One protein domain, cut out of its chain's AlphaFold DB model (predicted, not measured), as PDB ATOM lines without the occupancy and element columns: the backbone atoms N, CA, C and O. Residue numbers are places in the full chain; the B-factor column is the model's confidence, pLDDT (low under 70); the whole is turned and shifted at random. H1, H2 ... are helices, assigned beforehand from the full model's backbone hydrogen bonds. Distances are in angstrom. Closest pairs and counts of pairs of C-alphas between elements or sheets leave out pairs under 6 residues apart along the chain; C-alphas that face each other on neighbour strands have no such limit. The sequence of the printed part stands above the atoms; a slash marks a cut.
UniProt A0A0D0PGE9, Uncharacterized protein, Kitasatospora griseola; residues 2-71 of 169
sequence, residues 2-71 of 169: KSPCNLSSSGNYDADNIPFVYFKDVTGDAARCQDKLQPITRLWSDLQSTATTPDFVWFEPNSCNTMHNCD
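Overview. This is residues 2 to 71 of the 169 residues of an uncharacterized protein of Kitasatospora griseola (UniProt A0A0D0PGE9). Little regular structure: long loops with three short helices, H1, H2 and H3, joined corner to corner, and a fourth, H4, set apart from them. Residues 47 to 71, without a named element, turn back after H4 and end far from the H2 to H3 turn. The 70 printed residues include 21 in four named helices, H1 to H4 in chain order, and no named strand: all helix. The whole is only just compact, close to loose (radius of gyration of the C-alphas 12.8 A), spanning 37 by 29 by 17 A.

Arrangement. H1, residues 19 to 22, and H2, residues 24 to 27, only just touch, with 3 pairs of C-alphas within 8 A, and only at the corner; the closest C-alphas, of Val 21 and Thr 27, are 6.1 A apart. H2 and H3, residues 30 to 36, touch only at the corner; the closest C-alphas, of Val 26 and Cys 33, are 5.3 A apart. H4, residues 41 to 46, is apart from H1, H2 and H3. Every O i to N i+4 pair is within hydrogen-bond range in H3, 1 of 2 in H4; H1 and H2 are too short for such a pair.

Along the chain. H1 begins at C-alpha 19 (31.519, 21.950, 29.762). H3 measures 10.0 A and H4 9.3 A from first to last C-alpha; H4 ends at C-alpha 46 (31.525, 42.794, 30.017).

Size, cuts and confidence. The C-alphas farthest apart, of Asp 29 and Asp 71, are 36.8 A apart. The printed part has no cut, the three links between helices are tight, and no printed residue is under 70 in pLDDT.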
ATOM      1  N   LYS A   2      44.340  30.987  28.037       87.88
ATOM      2  CA  LYS A   2      45.370  31.956  27.579       87.88
ATOM      3  C   LYS A   2      44.919  32.831  26.402       87.88
ATOM      4  O   LYS A   2      45.394  33.953  26.262       87.88
ATOM      5  N   SER A   3      44.004  32.331  25.582       92.94
ATOM      6  CA  SER A   3      43.425  33.017  24.423       92.94
ATOM      7  C   SER A   3      41.985  32.545  24.213       92.94
ATOM      8  O   SER A   3      41.641  31.478  24.726       92.94
ATOM      9  N   PRO A   4      41.147  33.273  23.460       96.25
ATOM     10  CA  PRO A   4      39.816  32.784  23.121       96.25
ATOM     11  C   PRO A   4      39.875  31.430  22.392       96.25
ATOM     12  O   PRO A   4      40.866  31.122  21.722       96.25
ATOM     13  N   CYS A   5      38.835  30.606  22.557       96.56
ATOM     14  CA  CYS A   5      38.735  29.258  21.982       96.56
ATOM     15  C   CYS A   5      39.948  28.342  22.292       96.56
ATOM     16  O   CYS A   5      40.391  27.550  21.462       96.56
ATOM     17  N   ASN A   6      40.532  28.438  23.493       94.75
ATOM     18  CA  ASN A   6      41.630  27.556  23.903       94.75
ATOM     19  C   ASN A   6      41.092  26.160  24.284       94.75
ATOM     20  O   ASN A   6      40.720  25.939  25.433       94.75
ATOM     21  N   LEU A   7      41.158  25.188  23.375       95.00
ATOM     22  CA  LEU A   7      40.608  23.837  23.599       95.00
ATOM     23  C   LEU A   7      41.557  22.839  24.290       95.00
ATOM     24  O   LEU A   7      41.161  21.710  24.549       95.00
ATOM     25  N   SER A   8      42.806  23.219  24.577       94.38
ATOM     26  CA  SER A   8      43.803  22.319  25.184       94.38
ATOM     27  C   SER A   8      44.291  22.806  26.548       94.38
ATOM     28  O   SER A   8      44.615  23.987  26.708       94.38
ATOM     29  N   SER A   9      44.407  21.891  27.510       94.50
ATOM     30  CA  SER A   9      44.930  22.192  28.845       94.50
ATOM     31  C   SER A   9      46.403  22.631  28.793       94.50
ATOM     32  O   SER A   9      47.184  22.175  27.952       94.50
ATOM     33  N   SER A  10      46.795  23.576  29.652       93.38
ATOM     34  CA  SER A  10      48.169  24.093  29.720       93.38
ATOM     35  C   SER A  10      48.439  24.847  31.023       93.38
ATOM     36  O   SER A  10      47.823  25.883  31.287       93.38
ATOM     37  N   GLY A  11      49.440  24.405  31.791       92.81
ATOM     38  CA  GLY A  11      49.707  24.966  33.119       92.81
ATOM     39  C   GLY A  11      48.513  24.713  34.039       92.81
ATOM     40  O   GLY A  11      48.012  23.603  34.063       92.81
ATOM     41  N   ASN A  12      48.015  25.750  34.717       93.12
ATOM     42  CA  ASN A  12      46.833  25.654  35.593       93.12
ATOM     43  C   ASN A  12      45.501  25.868  34.844       93.12
ATOM     44  O   ASN A  12      44.517  26.309  35.433       93.12
ATOM     45  N   TYR A  13      45.491  25.722  33.520       94.62
ATOM     46  CA  TYR A  13      44.264  25.789  32.735       94.62
ATOM     47  C   TYR A  13      43.883  24.388  32.292       94.62
ATOM     48  O   TYR A  13      44.603  23.813  31.475       94.62
ATOM     49  N   ASP A  14      42.738  23.926  32.774       94.38
ATOM     50  CA  ASP A  14      42.201  22.594  32.529       94.38
ATOM     51  C   ASP A  14      40.954  22.750  31.649       94.38
ATOM     52  O   ASP A  14      39.926  23.284  32.060       94.38
ATOM     53  N   ALA A  15      41.102  22.446  30.356       92.94
ATOM     54  CA  ALA A  15      40.065  22.716  29.358       92.94
ATOM     55  C   ALA A  15      38.837  21.811  29.534       92.94
ATOM     56  O   ALA A  15      37.728  22.198  29.175       92.94
ATOM     57  N   ASP A  16      39.047  20.620  30.083       91.44
ATOM     58  CA  ASP A  16      38.042  19.614  30.405       91.44
ATOM     59  C   ASP A  16      37.053  20.051  31.491       91.44
ATOM     60  O   ASP A  16      35.927  19.556  31.491       91.44
ATOM     61  N   ASN A  17      37.403  21.040  32.316       92.06
ATOM     62  CA  ASN A  17      36.510  21.600  33.332       92.06
ATOM     63  C   ASN A  17      35.508  22.631  32.771       92.06
ATOM     64  O   ASN A  17      34.593  23.076  33.467       92.06
ATOM     65  N   ILE A  18      35.631  23.012  31.492       93.06
ATOM     66  CA  ILE A  18      34.689  23.908  30.813       93.06
ATOM     67  C   ILE A  18      33.706  23.061  29.997       93.06
ATOM     68  O   ILE A  18      34.052  22.637  28.895       93.06
ATOM     69  N   PRO A  19      32.439  22.879  30.425       92.94
ATOM     70  CA  PRO A  19      31.519  21.950  29.762       92.94
ATOM     71  C   PRO A  19      31.323  22.244  28.269       92.94
ATOM     72  O   PRO A  19      31.177  21.337  27.452       92.94
ATOM     73  N   PHE A  20      31.367  23.524  27.889       94.75
ATOM     74  CA  PHE A  20      31.110  23.982  26.524       94.75
ATOM     75  C   PHE A  20      32.159  23.552  25.494       94.75
ATOM     76  O   PHE A  20      31.865  23.594  24.301       94.75
ATOM     77  N   VAL A  21      33.346  23.085  25.906       95.00
ATOM     78  CA  VAL A  21      34.332  22.545  24.950       95.00
ATOM     79  C   VAL A  21      33.865  21.226  24.322       95.00
ATOM     80  O   VAL A  21      34.279  20.885  23.215       95.00
ATOM     81  N   TYR A  22      32.959  20.503  24.984       95.06
ATOM     82  CA  TYR A  22      32.415  19.233  24.494       95.06
ATOM     83  C   TYR A  22      31.263  19.406  23.495       95.06
ATOM     84  O   TYR A  22      30.855  18.450  22.831       95.06
ATOM     85  N   PHE A  23      30.740  20.624  23.351       94.94
ATOM     86  CA  PHE A  23      29.617  20.916  22.471       94.94
ATOM     87  C   PHE A  23      30.114  21.214  21.054       94.94
ATOM     88  O   PHE A  23      30.765  22.227  20.800       94.94
ATOM     89  N   LYS A  24      29.793  20.329  20.101       95.50
ATOM     90  CA  LYS A  24      30.229  20.463  18.698       95.50
ATOM     91  C   LYS A  24      29.699  21.719  18.013       95.50
ATOM     92  O   LYS A  24      30.357  22.231  17.118       95.50
ATOM     93  N   ASP A  25      28.528  22.209  18.400       95.25
ATOM     94  CA  ASP A  25      27.978  23.462  17.876       95.25
ATOM     95  C   ASP A  25      28.706  24.701  18.423       95.25
ATOM     96  O   ASP A  25      28.543  25.787  17.872       95.25
ATOM     97  N   VAL A  26      29.505  24.548  19.487       96.44
ATOM     98  CA  VAL A  26      30.425  25.569  19.998       96.44
ATOM     99  C   VAL A  26      31.797  25.407  19.354       96.44
ATOM    100  O   VAL A  26      32.284  26.347  18.742       96.44
ATOM    101  N   THR A  27      32.426  24.233  19.460       96.38
ATOM    102  CA  THR A  27      33.823  24.035  19.027       96.38
ATOM    103  C   THR A  27      33.993  23.750  17.537       96.38
ATOM    104  O   THR A  27      35.073  23.968  16.995       96.38
ATOM    105  N   GLY A  28      32.938  23.302  16.856       97.25
ATOM    106  CA  GLY A  28      32.911  23.109  15.405       97.25
ATOM    107  C   GLY A  28      32.631  24.387  14.608       97.25
ATOM    108  O   GLY A  28      32.871  24.405  13.403       97.25
ATOM    109  N   ASP A  29      32.164  25.455  15.262       98.19
ATOM    110  CA  ASP A  29      32.000  26.786  14.674       98.19
ATOM    111  C   ASP A  29      33.104  27.710  15.202       98.19
ATOM    112  O   ASP A  29      33.089  28.148  16.354       98.19
ATOM    113  N   ALA A  30      34.074  28.025  14.342       97.44
ATOM    114  CA  ALA A  30      35.216  28.848  14.721       97.44
ATOM    115  C   ALA A  30      34.805  30.249  15.200       97.44
ATOM    116  O   ALA A  30      35.388  30.752  16.159       97.44
ATOM    117  N   ALA A  31      33.805  30.877  14.575       98.12
ATOM    118  CA  ALA A  31      33.368  32.215  14.959       98.12
ATOM    119  C   ALA A  31      32.696  32.180  16.335       98.12
ATOM    120  O   ALA A  31      33.031  32.976  17.213       98.12
ATOM    121  N   ARG A  32      31.810  31.204  16.559       97.94
ATOM    122  CA  ARG A  32      31.139  31.037  17.850       97.94
ATOM    123  C   ARG A  32      32.111  30.657  18.961       97.94
ATOM    124  O   ARG A  32      32.012  31.211  20.051       97.94
ATOM    125  N   CYS A  33      33.062  29.765  18.704       97.94
ATOM    126  CA  CYS A  33      34.073  29.389  19.685       97.94
ATOM    127  C   CYS A  33      34.916  30.598  20.115       97.94
ATOM    128  O   CYS A  33      35.098  30.837  21.308       97.94
ATOM    129  N   GLN A  34      35.393  31.383  19.143       97.38
ATOM    130  CA  GLN A  34      36.196  32.585  19.387       97.38
ATOM    131  C   GLN A  34      35.408  33.686  20.098       97.38
ATOM    132  O   GLN A  34      36.010  34.469  20.825       97.38
ATOM    133  N   ASP A  35      34.089  33.750  19.909       96.25
ATOM    134  CA  ASP A  35      33.217  34.716  20.575       96.25
ATOM    135  C   ASP A  35      32.834  34.278  22.000       96.25
ATOM    136  O   ASP A  35      32.909  35.082  22.929       96.25
ATOM    137  N   LYS A  36      32.467  33.004  22.199       96.00
ATOM    138  CA  LYS A  36      31.862  32.514  23.452       96.00
ATOM    139  C   LYS A  36      32.852  31.925  24.457       96.00
ATOM    140  O   LYS A  36      32.617  32.045  25.656       96.00
ATOM    141  N   LEU A  37      33.949  31.309  24.015       96.50
ATOM    142  CA  LEU A  37      34.979  30.779  24.916       96.50
ATOM    143  C   LEU A  37      36.070  31.830  25.117       96.50
ATOM    144  O   LEU A  37      36.994  31.932  24.313       96.50
ATOM    145  N   GLN A  38      35.951  32.617  26.187       96.06
ATOM    146  CA  GLN A  38      36.825  33.758  26.477       96.06
ATOM    147  C   GLN A  38      37.648  33.557  27.758       96.06
ATOM    148  O   GLN A  38      37.180  32.918  28.705       96.06
ATOM    149  N   PRO A  39      38.850  34.156  27.861       94.69
ATOM    150  CA  PRO A  39      39.543  34.278  29.138       94.69
ATOM    151  C   PRO A  39      38.702  35.041  30.169       94.69
ATOM    152  O   PRO A  39      38.070  36.043  29.840       94.69
ATOM    153  N   ILE A  40      38.774  34.641  31.444       92.50
ATOM    154  CA  ILE A  40      38.025  35.273  32.550       92.50
ATOM    155  C   ILE A  40      38.278  36.784  32.692       92.50
ATOM    156  O   ILE A  40      37.475  37.499  33.276       92.50
ATOM    157  N   THR A  41      39.378  37.309  32.147       92.56
ATOM    158  CA  THR A  41      39.629  38.756  32.110       92.56
ATOM    159  C   THR A  41      38.556  39.519  31.337       92.56
ATOM    160  O   THR A  41      38.254  40.651  31.705       92.56
ATOM    161  N   ARG A  42      37.950  38.897  30.317       95.62
ATOM    162  CA  ARG A  42      36.873  39.483  29.515       95.62
ATOM    163  C   ARG A  42      35.602  39.721  30.334       95.62
ATOM    164  O   ARG A  42      34.981  40.768  30.173       95.62
ATOM    165  N   LEU A  43      35.292  38.821  31.274       95.44
ATOM    166  CA  LEU A  43      34.142  38.946  32.175       95.44
ATOM    167  C   LEU A  43      34.127  40.309  32.878       95.44
ATOM    168  O   LEU A  43      33.111  40.991  32.900       95.44
ATOM    169  N   TRP A  44      35.272  40.750  33.404       95.00
ATOM    170  CA  TRP A  44      35.353  42.015  34.141       95.00
ATOM    171  C   TRP A  44      35.094  43.249  33.284       95.00
ATOM    172  O   TRP A  44      34.732  44.283  33.837       95.00
ATOM    173  N   SER A  45      35.305  43.164  31.971       95.88
ATOM    174  CA  SER A  45      34.940  44.222  31.030       95.88
ATOM    175  C   SER A  45      33.456  44.162  30.688       95.88
ATOM    176  O   SER A  45      32.789  45.190  30.729       95.88
ATOM    177  N   ASP A  46      32.924  42.968  30.418       97.06
ATOM    178  CA  ASP A  46      31.525  42.794  30.017       97.06
ATOM    179  C   ASP A  46      30.541  43.223  31.122       97.06
ATOM    180  O   ASP A  46      29.493  43.796  30.824       97.06
ATOM    181  N   LEU A  47      30.903  43.046  32.399       97.19
ATOM    182  CA  LEU A  47      30.072  43.464  33.536       97.19
ATOM    183  C   LEU A  47      30.010  44.992  33.744       97.19
ATOM    184  O   LEU A  47      29.185  45.463  34.526       97.19
ATOM    185  N   GLN A  48      30.856  45.789  33.072       96.00
ATOM    186  CA  GLN A  48      30.920  47.252  33.254       96.00
ATOM    187  C   GLN A  48      29.766  48.016  32.594       96.00
ATOM    188  O   GLN A  48      29.656  49.227  32.775       96.00
ATOM    189  N   SER A  49      28.903  47.340  31.839       97.50
ATOM    190  CA  SER A  49      27.704  47.931  31.255       97.50
ATOM    191  C   SER A  49      26.592  46.896  31.176       97.50
ATOM    192  O   SER A  49      26.814  45.744  30.804       97.50
ATOM    193  N   THR A  50      25.364  47.323  31.462       96.81
ATOM    194  CA  THR A  50      24.171  46.482  31.296       96.81
ATOM    195  C   THR A  50      23.947  46.081  29.834       96.81
ATOM    196  O   THR A  50      23.353  45.044  29.573       96.81
ATOM    197  N   ALA A  51      24.471  46.858  28.877       97.38
ATOM    198  CA  ALA A  51      24.394  46.558  27.447       97.38
ATOM    199  C   ALA A  51      25.372  45.462  26.988       97.38
ATOM    200  O   ALA A  51      25.196  44.902  25.911       97.38
ATOM    201  N   THR A  52      26.416  45.182  27.771       96.94
ATOM    202  CA  THR A  52      27.435  44.161  27.462       96.94
ATOM    203  C   THR A  52      27.369  42.956  28.391       96.94
ATOM    204  O   THR A  52      28.080  41.981  28.167       96.94
ATOM    205  N   THR A  53      26.531  43.014  29.426       97.19
ATOM    206  CA  THR A  53      26.374  41.936  30.402       97.19
ATOM    207  C   THR A  53      25.729  40.719  29.729       97.19
ATOM    208  O   THR A  53      24.629  40.855  29.191       97.19
ATOM    209  N   PRO A  54      26.369  39.534  29.740       96.69
ATOM    210  CA  PRO A  54      25.772  38.323  29.187       96.69
ATOM    211  C   PRO A  54      24.618  37.815  30.058       96.69
ATOM    212  O   PRO A  54      24.695  37.882  31.284       96.69
ATOM    213  N   ASP A  55      23.606  37.210  29.434       96.12
ATOM    214  CA  ASP A  55      22.489  36.576  30.154       96.12
ATOM    215  C   ASP A  55      22.942  35.374  31.002       96.12
ATOM    216  O   ASP A  55      22.364  35.073  32.046       96.12
ATOM    217  N   PHE A  56      23.994  34.679  30.557       96.44
ATOM    218  CA  PHE A  56      24.580  33.535  31.246       96.44
ATOM    219  C   PHE A  56      26.102  33.535  31.104       96.44
ATOM    220  O   PHE A  56      26.639  33.705  30.007       96.44
ATOM    221  N   VAL A  57      26.792  33.276  32.214       96.50
ATOM    222  CA  VAL A  57      28.239  33.069  32.251       96.50
ATOM    223  C   VAL A  57      28.530  31.831  33.087       96.50
ATOM    224  O   VAL A  57      28.186  31.775  34.265       96.50
ATOM    225  N   TRP A  58      29.232  30.873  32.489       95.56
ATOM    226  CA  TRP A  58      29.997  29.871  33.223       95.56
ATOM    227  C   TRP A  58      31.440  30.339  33.258       95.56
ATOM    228  O   TRP A  58      32.037  30.583  32.206       95.56
ATOM    229  N   PHE A  59      32.012  30.469  34.445       93.06
ATOM    230  CA  PHE A  59      33.435  30.718  34.562       93.06
ATOM    231  C   PHE A  59      34.019  29.871  35.677       93.06
ATOM    232  O   PHE A  59      33.391  29.614  36.699       93.06
ATOM    233  N   GLU A  60      35.270  29.514  35.466       91.81
ATOM    234  CA  GLU A  60      36.112  28.817  36.412       91.81
ATOM    235  C   GLU A  60      37.440  29.582  36.438       91.81
ATOM    236  O   GLU A  60      37.940  30.006  35.380       91.81
ATOM    237  N   PRO A  61      38.013  29.859  37.617       93.62
ATOM    238  CA  PRO A  61      39.371  30.361  37.677       93.62
ATOM    239  C   PRO A  61      40.363  29.237  37.301       93.62
ATOM    240  O   PRO A  61      39.993  28.184  36.807       93.62
ATOM    241  N   ASN A  62      41.666  29.467  37.447       94.25
ATOM    242  CA  ASN A  62      42.645  28.401  37.194       94.25
ATOM    243  C   ASN A  62      42.577  27.314  38.290       94.25
ATOM    244  O   ASN A  62      42.079  27.599  39.379       94.25
ATOM    245  N   SER A  63      43.152  26.132  38.061       94.75
ATOM    246  CA  SER A  63      43.011  24.995  38.986       94.75
ATOM    247  C   SER A  63      43.608  25.169  40.384       94.75
ATOM    248  O   SER A  63      43.287  24.415  41.297       94.75
ATOM    249  N   CYS A  64      44.448  26.178  40.614       95.94
ATOM    250  CA  CYS A  64      44.825  26.548  41.981       95.94
ATOM    251  C   CYS A  64      43.734  27.368  42.671       95.94
ATOM    252  O   CYS A  64      43.426  27.173  43.841       95.94
ATOM    253  N   ASN A  65      43.116  28.284  41.937       96.69
ATOM    254  CA  ASN A  65      42.071  29.152  42.460       96.69
ATOM    255  C   ASN A  65      40.706  28.450  42.574       96.69
ATOM    256  O   ASN A  65      39.833  28.964  43.269       96.69
ATOM    257  N   THR A  66      40.518  27.299  41.920       94.94
ATOM    258  CA  THR A  66      39.374  26.395  42.149       94.94
ATOM    259  C   THR A  66      39.526  25.535  43.394       94.94
ATOM    260  O   THR A  66      38.575  24.866  43.772       94.94
ATOM    261  N   MET A  67      40.693  25.579  44.053       95.44
ATOM    262  CA  MET A  67      41.050  24.723  45.190       95.44
ATOM    263  C   MET A  67      41.316  23.253  44.817       95.44
ATOM    264  O   MET A  67      41.388  22.410  45.703       95.44
ATOM    265  N   HIS A  68      41.497  22.941  43.527       93.75
ATOM    266  CA  HIS A  68      41.845  21.585  43.090       93.75
ATOM    267  C   HIS A  68      43.339  21.286  43.305       93.75
ATOM    268  O   HIS A  68      43.717  20.307  43.940       93.75
ATOM    269  N   ASN A  69      44.212  22.163  42.794       94.38
ATOM    270  CA  ASN A  69      45.674  21.996  42.827       94.38
ATOM    271  C   ASN A  69      46.363  22.806  43.935       94.38
ATOM    272  O   ASN A  69      47.558  22.640  44.178       94.38
ATOM    273  N   CYS A  70      45.627  23.709  44.579       96.06
ATOM    274  CA  CYS A  70      46.096  24.523  45.694       96.06
ATOM    275  C   CYS A  70      45.076  24.466  46.840       96.06
ATOM    276  O   CYS A  70      43.968  23.963  46.678       96.06
ATOM    277  N   ASP A  71      45.450  24.982  48.009       96.19
ATOM    278  CA  ASP A  71      44.592  24.944  49.188       96.19
ATOM    279  C   ASP A  71      43.343  25.845  49.085       96.19
ATOM    280  O   ASP A  71      43.225  26.750  48.253       96.19
TER     281      ASP A  71